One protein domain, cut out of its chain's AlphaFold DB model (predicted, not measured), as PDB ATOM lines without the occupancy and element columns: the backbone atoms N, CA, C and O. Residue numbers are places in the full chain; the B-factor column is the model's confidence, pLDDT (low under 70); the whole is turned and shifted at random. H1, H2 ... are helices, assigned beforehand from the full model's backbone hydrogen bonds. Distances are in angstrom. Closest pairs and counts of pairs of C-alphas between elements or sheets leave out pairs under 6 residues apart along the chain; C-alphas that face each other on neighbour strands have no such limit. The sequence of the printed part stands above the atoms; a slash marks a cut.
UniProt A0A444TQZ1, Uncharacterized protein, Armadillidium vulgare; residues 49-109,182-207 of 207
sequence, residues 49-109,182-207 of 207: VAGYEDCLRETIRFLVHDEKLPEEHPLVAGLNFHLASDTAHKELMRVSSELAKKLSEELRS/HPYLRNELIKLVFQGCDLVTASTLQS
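Overview. This is residues 49 to 109 and 182 to 207 of the 207 residues of an uncharacterized protein of Armadillidium vulgare (UniProt A0A444TQZ1). What shape? H3 is a long arm, residues 97 to 109 sticking out, beyond a hairpin of H1 and H2; H4 crosses H2. What else? Along the 87 printed residues come named helices H1 to H4, class all helix. The whole is loose: radius of gyration of the C-alphas 15.1 A, spans 49 by 33 by 21 A.

Arrangement. Longest helix? H3, residues 86 to 109, touches no helix. What touches? H1, residues 49 to 65, touches H2, residues 74 to 84, at a shallow tilt of 27 degrees, opposite ways, closest C-alphas Ile 60 and Val 76, 6.1 A. H4, residues 183 to 204, touches H2 with residues 193 to 200 alone, about perpendicular at 84 degrees, closest C-alphas Gly 78 and Cys 197, 6.4 A. Every helix O i to N i+4 pair is within hydrogen-bond range.

Along the chain. How long? First to last C-alpha, H3 measures 34.9 A. Where? C-alpha 86 is at (87.985, 74.690, 91.227), C-alpha 204 at (77.824, 87.850, 99.416).

Size, cuts and confidence. Any cut? Residues 110 to 181 are not printed; C-alphas 109 and 182 are 25.4 A apart. Low confidence? In the printed part 29 residues have pLDDT under 70, namely residues 49 to 50, residue 88 and residues 182 to 207.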
ATOM      1  N   VAL A  49      99.305  69.497  94.848       54.22
ATOM      2  CA  VAL A  49      97.892  69.782  95.111       54.22
ATOM      3  C   VAL A  49      97.394  69.007  96.330       54.22
ATOM      4  O   VAL A  49      96.649  69.572  97.133       54.22
ATOM      5  N   ALA A  50      97.820  67.749  96.486       60.50
ATOM      6  CA  ALA A  50      97.398  66.903  97.601       60.50
ATOM      7  C   ALA A  50      97.732  67.556  98.956       60.50
ATOM      8  O   ALA A  50      96.863  67.689  99.816       60.50
ATOM      9  N   GLY A  51      98.945  68.107  99.098       75.25
ATOM     10  CA  GLY A  51      99.381  68.760 100.337       75.25
ATOM     11  C   GLY A  51      98.581  70.015 100.713       75.25
ATOM     12  O   GLY A  51      98.341  70.268 101.898       75.25
ATOM     13  N   TYR A  52      98.143  70.805  99.730       76.50
ATOM     14  CA  TYR A  52      97.323  71.994  99.982       76.50
ATOM     15  C   TYR A  52      95.920  71.636 100.473       76.50
ATOM     16  O   TYR A  52      95.428  72.230 101.438       76.50
ATOM     17  N   GLU A  53      95.290  70.655  99.826       80.88
ATOM     18  CA  GLU A  53      93.965  70.187 100.216       80.88
ATOM     19  C   GLU A  53      93.987  69.603 101.633       80.88
ATOM     20  O   GLU A  53      93.143  69.953 102.463       80.88
ATOM     21  N   ASP A  54      95.007  68.800 101.940       80.81
ATOM     22  CA  ASP A  54      95.211  68.211 103.263       80.81
ATOM     23  C   ASP A  54      95.432  69.283 104.338       80.81
ATOM     24  O   ASP A  54      94.816  69.229 105.406       80.81
ATOM     25  N   CYS A  55      96.237  70.312 104.050       83.00
ATOM     26  CA  CYS A  55      96.454  71.430 104.974       83.00
ATOM     27  C   CYS A  55      95.156  72.188 105.277       83.00
ATOM     28  O   CYS A  55      94.891  72.555 106.427       83.00
ATOM     29  N   LEU A  56      94.331  72.440 104.261       87.31
ATOM     30  CA  LEU A  56      93.054  73.127 104.433       87.31
ATOM     31  C   LEU A  56      92.038  72.275 105.191       87.31
ATOM     32  O   LEU A  56      91.368  72.790 106.087       87.31
ATOM     33  N   ARG A  57      91.947  70.978 104.882       89.50
ATOM     34  CA  ARG A  57      91.090  70.038 105.616       89.50
ATOM     35  C   ARG A  57      91.493  69.954 107.086       89.50
ATOM     36  O   ARG A  57      90.623  70.030 107.952       89.50
ATOM     37  N   GLU A  58      92.790  69.889 107.382       89.19
ATOM     38  CA  GLU A  58      93.287  69.897 108.762       89.19
ATOM     39  C   GLU A  58      93.025  71.238 109.459       89.19
ATOM     40  O   GLU A  58      92.628  71.267 110.623       89.19
ATOM     41  N   THR A  59      93.145  72.359 108.741       89.25
ATOM     42  CA  THR A  59      92.780  73.684 109.270       89.25
ATOM     43  C   THR A  59      91.299  73.736 109.649       89.25
ATOM     44  O   THR A  59      90.950  74.215 110.726       89.25
ATOM     45  N   ILE A  60      90.415  73.202 108.804       93.81
ATOM     46  CA  ILE A  60      88.980  73.109 109.101       93.81
ATOM     47  C   ILE A  60      88.734  72.188 110.300       93.81
ATOM     48  O   ILE A  60      87.985  72.567 111.204       93.81
ATOM     49  N   ARG A  61      89.405  71.026 110.362       96.38
ATOM     50  CA  ARG A  61      89.347  70.117 111.518       96.38
ATOM     51  C   ARG A  61      89.724  70.857 112.800       96.38
ATOM     52  O   ARG A  61      88.972  70.784 113.766       96.38
ATOM     53  N   PHE A  62      90.835  71.590 112.804       91.56
ATOM     54  CA  PHE A  62      91.295  72.374 113.951       91.56
ATOM     55  C   PHE A  62      90.269  73.443 114.363       91.56
ATOM     56  O   PHE A  62      89.904  73.534 115.534       91.56
ATOM     57  N   LEU A  63      89.731  74.213 113.412       91.12
ATOM     58  CA  LEU A  63      88.744  75.260 113.705       91.12
ATOM     59  C   LEU A  63      87.458  74.694 114.334       91.12
ATOM     60  O   LEU A  63      86.926  75.264 115.288       91.12
ATOM     61  N   VAL A  64      86.966  73.563 113.830       96.00
ATOM     62  CA  VAL A  64      85.733  72.935 114.329       96.00
ATOM     63  C   VAL A  64      85.977  72.182 115.642       96.00
ATOM     64  O   VAL A  64      85.226  72.333 116.608       96.00
ATOM     65  N   HIS A  65      87.031  71.369 115.710       95.06
ATOM     66  CA  HIS A  65      87.268  70.484 116.850       95.06
ATOM     67  C   HIS A  65      88.019  71.147 117.994       95.06
ATOM     68  O   HIS A  65      87.631  70.938 119.146       95.06
ATOM     69  N   ASP A  66      89.063  71.914 117.706       91.12
ATOM     70  CA  ASP A  66      89.967  72.447 118.724       91.12
ATOM     71  C   ASP A  66      89.510  73.851 119.158       91.12
ATOM     72  O   ASP A  66      89.333  74.093 120.354       91.12
ATOM     73  N   GLU A  67      89.154  74.722 118.207       92.56
ATOM     74  CA  GLU A  67      88.636  76.080 118.480       92.56
ATOM     75  C   GLU A  67      87.115  76.136 118.728       92.56
ATOM     76  O   GLU A  67      86.582  77.176 119.121       92.56
ATOM     77  N   LYS A  68      86.398  75.017 118.545       97.12
ATOM     78  CA  LYS A  68      84.942  74.898 118.778       97.12
ATOM     79  C   LYS A  68      84.098  75.894 117.975       97.12
ATOM     80  O   LYS A  68      83.019  76.296 118.424       97.12
ATOM     81  N   LEU A  69      84.562  76.293 116.794       92.44
ATOM     82  CA  LEU A  69      83.767  77.111 115.887       92.44
ATOM     83  C   LEU A  69      82.642  76.255 115.279       92.44
ATOM     84  O   LEU A  69      82.894  75.112 114.894       92.44
ATOM     85  N   PRO A  70      81.403  76.773 115.187       94.88
ATOM     86  CA  PRO A  70      80.326  76.065 114.504       94.88
ATOM     87  C   PRO A  70      80.647  75.918 113.012       94.88
ATOM     88  O   PRO A  70      81.342  76.757 112.437       94.88
ATOM     89  N   GLU A  71      80.119  74.881 112.364       93.25
ATOM     90  CA  GLU A  71      80.346  74.643 110.930       93.25
ATOM     91  C   GLU A  71      79.797  75.787 110.063       93.25
ATOM     92  O   GLU A  71      80.366  76.116 109.022       93.25
ATOM     93  N   GLU A  72      78.744  76.463 110.531       94.38
ATOM     94  CA  GLU A  72      78.162  77.641 109.884       94.38
ATOM     95  C   GLU A  72      78.981  78.923 110.111       94.38
ATOM     96  O   GLU A  72      78.606  79.996 109.629       94.38
ATOM     97  N   HIS A  73      80.088  78.856 110.858       92.25
ATOM     98  CA  HIS A  73      80.950  80.010 111.066       92.25
ATOM     99  C   HIS A  73      81.519  80.494 109.717       92.25
ATOM    100  O   HIS A  73      82.042  79.674 108.961       92.25
ATOM    101  N   PRO A  74      81.517  81.810 109.415       88.00
ATOM    102  CA  PRO A  74      81.917  82.328 108.101       88.00
ATOM    103  C   PRO A  74      83.305  81.880 107.634       88.00
ATOM    104  O   PRO A  74      83.504  81.633 106.450       88.00
ATOM    105  N   LEU A  75      84.258  81.736 108.562       85.69
ATOM    106  CA  LEU A  75      85.592  81.213 108.248       85.69
ATOM    107  C   LEU A  75      85.547  79.741 107.816       85.69
ATOM    108  O   LEU A  75      86.130  79.394 106.798       85.69
ATOM    109  N   VAL A  76      84.836  78.889 108.557       91.12
ATOM    110  CA  VAL A  76      84.737  77.450 108.263       91.12
ATOM    111  C   VAL A  76      83.969  77.231 106.960       91.12
ATOM    112  O   VAL A  76      84.433  76.509 106.080       91.12
ATOM    113  N   ALA A  77      82.842  77.926 106.789       89.19
ATOM    114  CA  ALA A  77      82.055  77.899 105.562       89.19
ATOM    115  C   ALA A  77      82.850  78.420 104.353       89.19
ATOM    116  O   ALA A  77      82.806  77.817 103.283       89.19
ATOM    117  N   GLY A  78      83.613  79.505 104.526       87.12
ATOM    118  CA  GLY A  78      84.462  80.074 103.481       87.12
ATOM    119  C   GLY A  78      85.582  79.129 103.048       87.12
ATOM    120  O   GLY A  78      85.792  78.954 101.851       87.12
ATOM    121  N   LEU A  79      86.254  78.470 103.996       87.38
ATOM    122  CA  LEU A  79      87.294  77.482 103.699       87.38
ATOM    123  C   LEU A  79      86.720  76.224 103.032       87.38
ATOM    124  O   LEU A  79      87.284  75.756 102.047       87.38
ATOM    125  N   ASN A  80      85.577  75.717 103.504       90.12
ATOM    126  CA  ASN A  80      84.874  74.603 102.858       90.12
ATOM    127  C   ASN A  80      84.453  74.952 101.425       90.12
ATOM    128  O   ASN A  80      84.637  74.153 100.510       90.12
ATOM    129  N   PHE A  81      83.919  76.156 101.212       89.31
ATOM    130  CA  PHE A  81      83.578  76.640  99.877       89.31
ATOM    131  C   PHE A  81      84.821  76.774  98.991       89.31
ATOM    132  O   PHE A  81      84.781  76.411  97.821       89.31
ATOM    133  N   HIS A  82      85.927  77.268  99.549       85.19
ATOM    134  CA  HIS A  82      87.188  77.405  98.832       85.19
ATOM    135  C   HIS A  82      87.737  76.045  98.390       85.19
ATOM    136  O   HIS A  82      88.068  75.889  97.220       85.19
ATOM    137  N   LEU A  83      87.741  75.052  99.284       85.12
ATOM    138  CA  LEU A  83      88.101  73.664  98.972       85.12
ATOM    139  C   LEU A  83      87.209  73.052  97.888       85.12
ATOM    140  O   LEU A  83      87.696  72.338  97.020       85.12
ATOM    141  N   ALA A  84      85.908  73.338  97.927       84.31
ATOM    142  CA  ALA A  84      84.957  72.843  96.937       84.31
ATOM    143  C   ALA A  84      85.041  73.575  95.584       84.31
ATOM    144  O   ALA A  84      84.414  73.140  94.618       84.31
ATOM    145  N   SER A  85      85.763  74.697  95.506       83.94
ATOM    146  CA  SER A  85      85.829  75.522  94.304       83.94
ATOM    147  C   SER A  85      87.083  75.228  93.483       83.94
ATOM    148  O   SER A  85      88.204  75.468  93.933       83.94
ATOM    149  N   ASP A  86      86.900  74.871  92.209       76.19
ATOM    150  CA  ASP A  86      87.985  74.690  91.227       76.19
ATOM    151  C   ASP A  86      88.917  75.910  91.107       76.19
ATOM    152  O   ASP A  86      90.052  75.807  90.636       76.19
ATOM    153  N   THR A  87      88.447  77.099  91.494       73.25
ATOM    154  CA  THR A  87      89.261  78.321  91.473       73.25
ATOM    155  C   THR A  87      90.429  78.276  92.449       73.25
ATOM    156  O   THR A  87      91.473  78.831  92.128       73.25
ATOM    157  N   ALA A  88      90.286  77.620  93.606       67.94
ATOM    158  CA  ALA A  88      91.371  77.503  94.582       67.94
ATOM    159  C   ALA A  88      92.552  76.727  93.991       67.94
ATOM    160  O   ALA A  88      93.692  77.184  94.012       67.94
ATOM    161  N   HIS A  89      92.239  75.598  93.360       72.25
ATOM    162  CA  HIS A  89      93.210  74.753  92.683       72.25
ATOM    163  C   HIS A  89      93.916  75.495  91.535       72.25
ATOM    164  O   HIS A  89      95.139  75.450  91.417       72.25
ATOM    165  N   LYS A  90      93.167  76.255  90.726       76.56
ATOM    166  CA  LYS A  90      93.738  77.056  89.628       76.56
ATOM    167  C   LYS A  90      94.671  78.160  90.120       76.56
ATOM    168  O   LYS A  90      95.723  78.366  89.521       76.56
ATOM    169  N   GLU A  91      94.306  78.866  91.189       74.88
ATOM    170  CA  GLU A  91      95.170  79.903  91.763       74.88
ATOM    171  C   GLU A  91      96.425  79.304  92.396       74.88
ATOM    172  O   GLU A  91      97.510  79.848  92.198       74.88
ATOM    173  N   LEU A  92      96.312  78.161  93.079       74.88
ATOM    174  CA  LEU A  92      97.472  77.458  93.619       74.88
ATOM    175  C   LEU A  92      98.456  77.075  92.507       74.88
ATOM    176  O   LEU A  92      99.638  77.390  92.615       74.88
ATOM    177  N   MET A  93      97.963  76.466  91.423       76.38
ATOM    178  CA  MET A  93      98.789  76.088  90.269       76.38
ATOM    179  C   MET A  93      99.424  77.302  89.584       76.38
ATOM    180  O   MET A  93     100.577  77.259  89.156       76.38
ATOM    181  N   ARG A  94      98.698  78.424  89.505       83.06
ATOM    182  CA  ARG A  94      99.243  79.674  88.968       83.06
ATOM    183  C   ARG A  94     100.380  80.202  89.843       83.06
ATOM    184  O   ARG A  94     101.439  80.544  89.322       83.06
ATOM    185  N   VAL A  95     100.170  80.267  91.158       74.69
ATOM    186  CA  VAL A  95     101.161  80.787  92.111       74.69
ATOM    187  C   VAL A  95     102.385  79.875  92.184       74.69
ATOM    188  O   VAL A  95     103.503  80.387  92.172       74.69
ATOM    189  N   SER A  96     102.208  78.551  92.204       75.00
ATOM    190  CA  SER A  96     103.325  77.599  92.213       75.00
ATOM    191  C   SER A  96     104.171  77.718  90.944       75.00
ATOM    192  O   SER A  96     105.396  77.806  91.029       75.00
ATOM    193  N   SER A  97     103.529  77.834  89.778       79.00
ATOM    194  CA  SER A  97     104.208  78.058  88.498       79.00
ATOM    195  C   SER A  97     104.974  79.386  88.468       79.00
ATOM    196  O   SER A  97     106.135  79.425  88.057       79.00
ATOM    197  N   GLU A  98     104.371  80.478  88.952       79.19
ATOM    198  CA  GLU A  98     105.045  81.780  89.050       79.19
ATOM    199  C   GLU A  98     106.251  81.740  89.994       79.19
ATOM    200  O   GLU A  98     107.277  82.362  89.707       79.19
ATOM    201  N   LEU A  99     106.144  81.017  91.109       75.75
ATOM    202  CA  LEU A  99     107.218  80.887  92.088       75.75
ATOM    203  C   LEU A  99     108.377  80.050  91.537       75.75
ATOM    204  O   LEU A  99     109.526  80.477  91.630       75.75
ATOM    205  N   ALA A 100     108.079  78.922  90.886       78.81
ATOM    206  CA  ALA A 100     109.072  78.095  90.201       78.81
ATOM    207  C   ALA A 100     109.801  78.884  89.101       78.81
ATOM    208  O   ALA A 100     111.028  78.832  88.972       78.81
ATOM    209  N   LYS A 101     109.056  79.691  88.338       86.25
ATOM    210  CA  LYS A 101     109.637  80.575  87.327       86.25
ATOM    211  C   LYS A 101     110.573  81.620  87.943       86.25
ATOM    212  O   LYS A 101     111.676  81.804  87.448       86.25
ATOM    213  N   LYS A 102     110.173  82.277  89.032       86.44
ATOM    214  CA  LYS A 102     111.041  83.249  89.720       86.44
ATOM    215  C   LYS A 102     112.314  82.606  90.262       86.44
ATOM    216  O   LYS A 102     113.386  83.154  90.053       86.44
ATOM    217  N   LEU A 103     112.200  81.437  90.889       84.88
ATOM    218  CA  LEU A 103     113.348  80.683  91.403       84.88
ATOM    219  C   LEU A 103     114.344  80.330  90.293       84.88
ATOM    220  O   LEU A 103     115.545  80.507  90.466       84.88
ATOM    221  N   SER A 104     113.849  79.867  89.143       87.19
ATOM    222  CA  SER A 104     114.703  79.549  87.989       87.19
ATOM    223  C   SER A 104     115.349  80.784  87.351       87.19
ATOM    224  O   SER A 104     116.503  80.711  86.932       87.19
ATOM    225  N   GLU A 105     114.650  81.921  87.296       91.75
ATOM    226  CA  GLU A 105     115.228  83.195  86.848       91.75
ATOM    227  C   GLU A 105     116.309  83.701  87.817       91.75
ATOM    228  O   GLU A 105     117.362  84.149  87.371       91.75
ATOM    229  N   GLU A 106     116.087  83.580  89.127       89.50
ATOM    230  CA  GLU A 106     117.042  83.995  90.159       89.50
ATOM    231  C   GLU A 106     118.306  83.124  90.148       89.50
ATOM    232  O   GLU A 106     119.410  83.661  90.080       89.50
ATOM    233  N   LEU A 107     118.156  81.795  90.068       88.44
ATOM    234  CA  LEU A 107     119.271  80.851  89.883       88.44
ATOM    235  C   LEU A 107     120.101  81.165  88.635       88.44
ATOM    236  O   LEU A 107     121.329  81.085  88.666       88.44
ATOM    237  N   ARG A 108     119.438  81.526  87.533       89.38
ATOM    238  CA  ARG A 108     120.123  81.910  86.299       89.38
ATOM    239  C   ARG A 108     120.885  83.223  86.458       89.38
ATOM    240  O   ARG A 108     122.016  83.305  85.994       89.38
ATOM    241  N   SER A 109     120.287  84.219  87.111       87.69
ATOM    242  CA  SER A 109     120.945  85.501  87.379       87.69
ATOM    243  C   SER A 109     122.199  85.315  88.233       87.69
ATOM    244  O   SER A 109     123.226  85.903  87.921       87.69
ATOM    245  N   HIS A 182     107.668  77.382 108.937       62.66
ATOM    246  CA  HIS A 182     108.357  78.485 108.275       62.66
ATOM    247  C   HIS A 182     107.525  79.791 108.322       62.66
ATOM    248  O   HIS A 182     106.460  79.891 107.700       62.66
ATOM    249  N   PRO A 183     107.996  80.856 109.006       60.25
ATOM    250  CA  PRO A 183     107.192  82.052 109.286       60.25
ATOM    251  C   PRO A 183     106.782  82.825 108.025       60.25
ATOM    252  O   PRO A 183     105.740  83.480 108.011       60.25
ATOM    253  N   TYR A 184     107.579  82.741 106.957       63.66
ATOM    254  CA  TYR A 184     107.264  83.372 105.676       63.66
ATOM    255  C   TYR A 184     106.118  82.657 104.944       63.66
ATOM    256  O   TYR A 184     105.163  83.309 104.528       63.66
ATOM    257  N   LEU A 185     106.171  81.321 104.858       59.19
ATOM    258  CA  LEU A 185     105.145  80.512 104.192       59.19
ATOM    259  C   LEU A 185     103.824  80.589 104.947       59.19
ATOM    260  O   LEU A 185     102.784  80.821 104.340       59.19
ATOM    261  N   ARG A 186     103.874  80.526 106.279       67.44
ATOM    262  CA  ARG A 186     102.707  80.751 107.133       67.44
ATOM    263  C   ARG A 186     102.048  82.107 106.866       67.44
ATOM    264  O   ARG A 186     100.829  82.174 106.752       67.44
ATOM    265  N   ASN A 187     102.827  83.186 106.763       65.56
ATOM    266  CA  ASN A 187     102.275  84.516 106.498       65.56
ATOM    267  C   ASN A 187     101.669  84.637 105.095       65.56
ATOM    268  O   ASN A 187     100.640  85.297 104.959       65.56
ATOM    269  N   GLU A 188     102.257  84.010 104.072       67.62
ATOM    270  CA  GLU A 188     101.638  83.994 102.742       67.62
ATOM    271  C   GLU A 188     100.404  83.100 102.667       67.62
ATOM    272  O   GLU A 188      99.412  83.500 102.064       67.62
ATOM    273  N   LEU A 189     100.388  81.962 103.362       63.34
ATOM    274  CA  LEU A 189      99.196  81.125 103.467       63.34
ATOM    275  C   LEU A 189      98.054  81.889 104.152       63.34
ATOM    276  O   LEU A 189      96.921  81.882 103.679       63.34
ATOM    277  N   ILE A 190      98.366  82.619 105.229       69.00
ATOM    278  CA  ILE A 190      97.414  83.501 105.911       69.00
ATOM    279  C   ILE A 190      96.910  84.582 104.950       69.00
ATOM    280  O   ILE A 190      95.705  84.797 104.872       69.00
ATOM    281  N   LYS A 191      97.786  85.246 104.188       69.44
ATOM    282  CA  LYS A 191      97.365  86.255 103.202       69.44
ATOM    283  C   LYS A 191      96.483  85.668 102.102       69.44
ATOM    284  O   LYS A 191      95.493  86.303 101.757       69.44
ATOM    285  N   LEU A 192      96.802  84.478 101.596       62.12
ATOM    286  CA  LEU A 192      95.990  83.741 100.622       62.12
ATOM    287  C   LEU A 192      94.606  83.415 101.184       62.12
ATOM    288  O   LEU A 192      93.600  83.669 100.524       62.12
ATOM    289  N   VAL A 193      94.540  82.935 102.429       66.19
ATOM    290  CA  VAL A 193      93.272  82.683 103.127       66.19
ATOM    291  C   VAL A 193      92.484  83.980 103.309       66.19
ATOM    292  O   VAL A 193      91.297  84.012 103.001       66.19
ATOM    293  N   PHE A 194      93.122  85.075 103.733       61.44
ATOM    294  CA  PHE A 194      92.455  86.372 103.897       61.44
ATOM    295  C   PHE A 194      91.985  86.972 102.565       61.44
ATOM    296  O   PHE A 194      90.868  87.478 102.501       61.44
ATOM    297  N   GLN A 195      92.771  86.868 101.491       63.00
ATOM    298  CA  GLN A 195      92.343  87.269 100.145       63.00
ATOM    299  C   GLN A 195      91.166  86.420  99.654       63.00
ATOM    300  O   GLN A 195      90.219  86.960  99.080       63.00
ATOM    301  N   GLY A 196      91.186  85.111  99.924       56.22
ATOM    302  CA  GLY A 196      90.062  84.216  99.657       56.22
ATOM    303  C   GLY A 196      88.808  84.605 100.446       56.22
ATOM    304  O   GLY A 196      87.720  84.677  99.876       56.22
ATOM    305  N   CYS A 197      88.946  84.932 101.733       51.78
ATOM    306  CA  CYS A 197      87.843  85.393 102.577       51.78
ATOM    307  C   CYS A 197      87.268  86.741 102.119       51.78
ATOM    308  O   CYS A 197      86.045  86.898 102.097       51.78
ATOM    309  N   ASP A 198      88.100  87.699 101.703       52.25
ATOM    310  CA  ASP A 198      87.633  88.984 101.163       52.25
ATOM    311  C   ASP A 198      86.822  88.797  99.872       52.25
ATOM    312  O   ASP A 198      85.791  89.449  99.689       52.25
ATOM    313  N   LEU A 199      87.210  87.849  99.011       44.69
ATOM    314  CA  LEU A 199      86.456  87.494  97.803       44.69
ATOM    315  C   LEU A 199      85.071  86.902  98.124       44.69
ATOM    316  O   LEU A 199      84.092  87.252  97.461       44.69
ATOM    317  N   VAL A 200      84.958  86.059  99.158       46.66
ATOM    318  CA  VAL A 200      83.665  85.497  99.607       46.66
ATOM    319  C   VAL A 200      82.783  86.557 100.279       46.66
ATOM    320  O   VAL A 200      81.564  86.588 100.090       46.66
ATOM    321  N   THR A 201      83.386  87.475 101.032       47.09
ATOM    322  CA  THR A 201      82.656  88.573 101.685       47.09
ATOM    323  C   THR A 201      82.167  89.604 100.659       47.09
ATOM    324  O   THR A 201      81.066  90.140 100.774       47.09
ATOM    325  N   ALA A 202      82.948  89.850  99.604       43.84
ATOM    326  CA  ALA A 202      82.556  90.719  98.497       43.84
ATOM    327  C   ALA A 202      81.457  90.103  97.613       43.84
ATOM    328  O   ALA A 202      80.590  90.835  97.133       43.84
ATOM    329  N   SER A 203      81.458  88.780  97.410       39.62
ATOM    330  CA  SER A 203      80.442  88.101  96.591       39.62
ATOM    331  C   SER A 203      79.079  88.019  97.287       39.62
ATOM    332  O   SER A 203      78.046  88.171  96.637       39.62
ATOM    333  N   THR A 204      79.060  87.871  98.613       44.53
ATOM    334  CA  THR A 204      77.824  87.850  99.416       44.53
ATOM    335  C   THR A 204      77.151  89.218  99.541       44.53
ATOM    336  O   THR A 204      75.943  89.282  99.739       44.53
ATOM    337  N   LEU A 205      77.890  90.316  99.357       49.12
ATOM    338  CA  LEU A 205      77.357  91.687  99.348       49.12
ATOM    339  C   LEU A 205      76.673  92.087  98.027       49.12
ATOM    340  O   LEU A 205      76.059  93.152  97.962       49.12
ATOM    341  N   GLN A 206      76.792  91.269  96.975       48.72
ATOM    342  CA  GLN A 206      76.188  91.523  95.659       48.72
ATOM    343  C   GLN A 206      74.946  90.664  95.355       48.72
ATOM    344  O   GLN A 206      74.372  90.823  94.275       48.72
ATOM    345  N   SER A 207      74.523  89.787  96.274       40.41
ATOM    346  CA  SER A 207      73.292  88.984  96.161       40.41
ATOM    347  C   SER A 207      72.145  89.561  96.983       40.41
ATOM    348  O   SER A 207      70.994  89.229  96.615       40.41
TER     349      SER A 207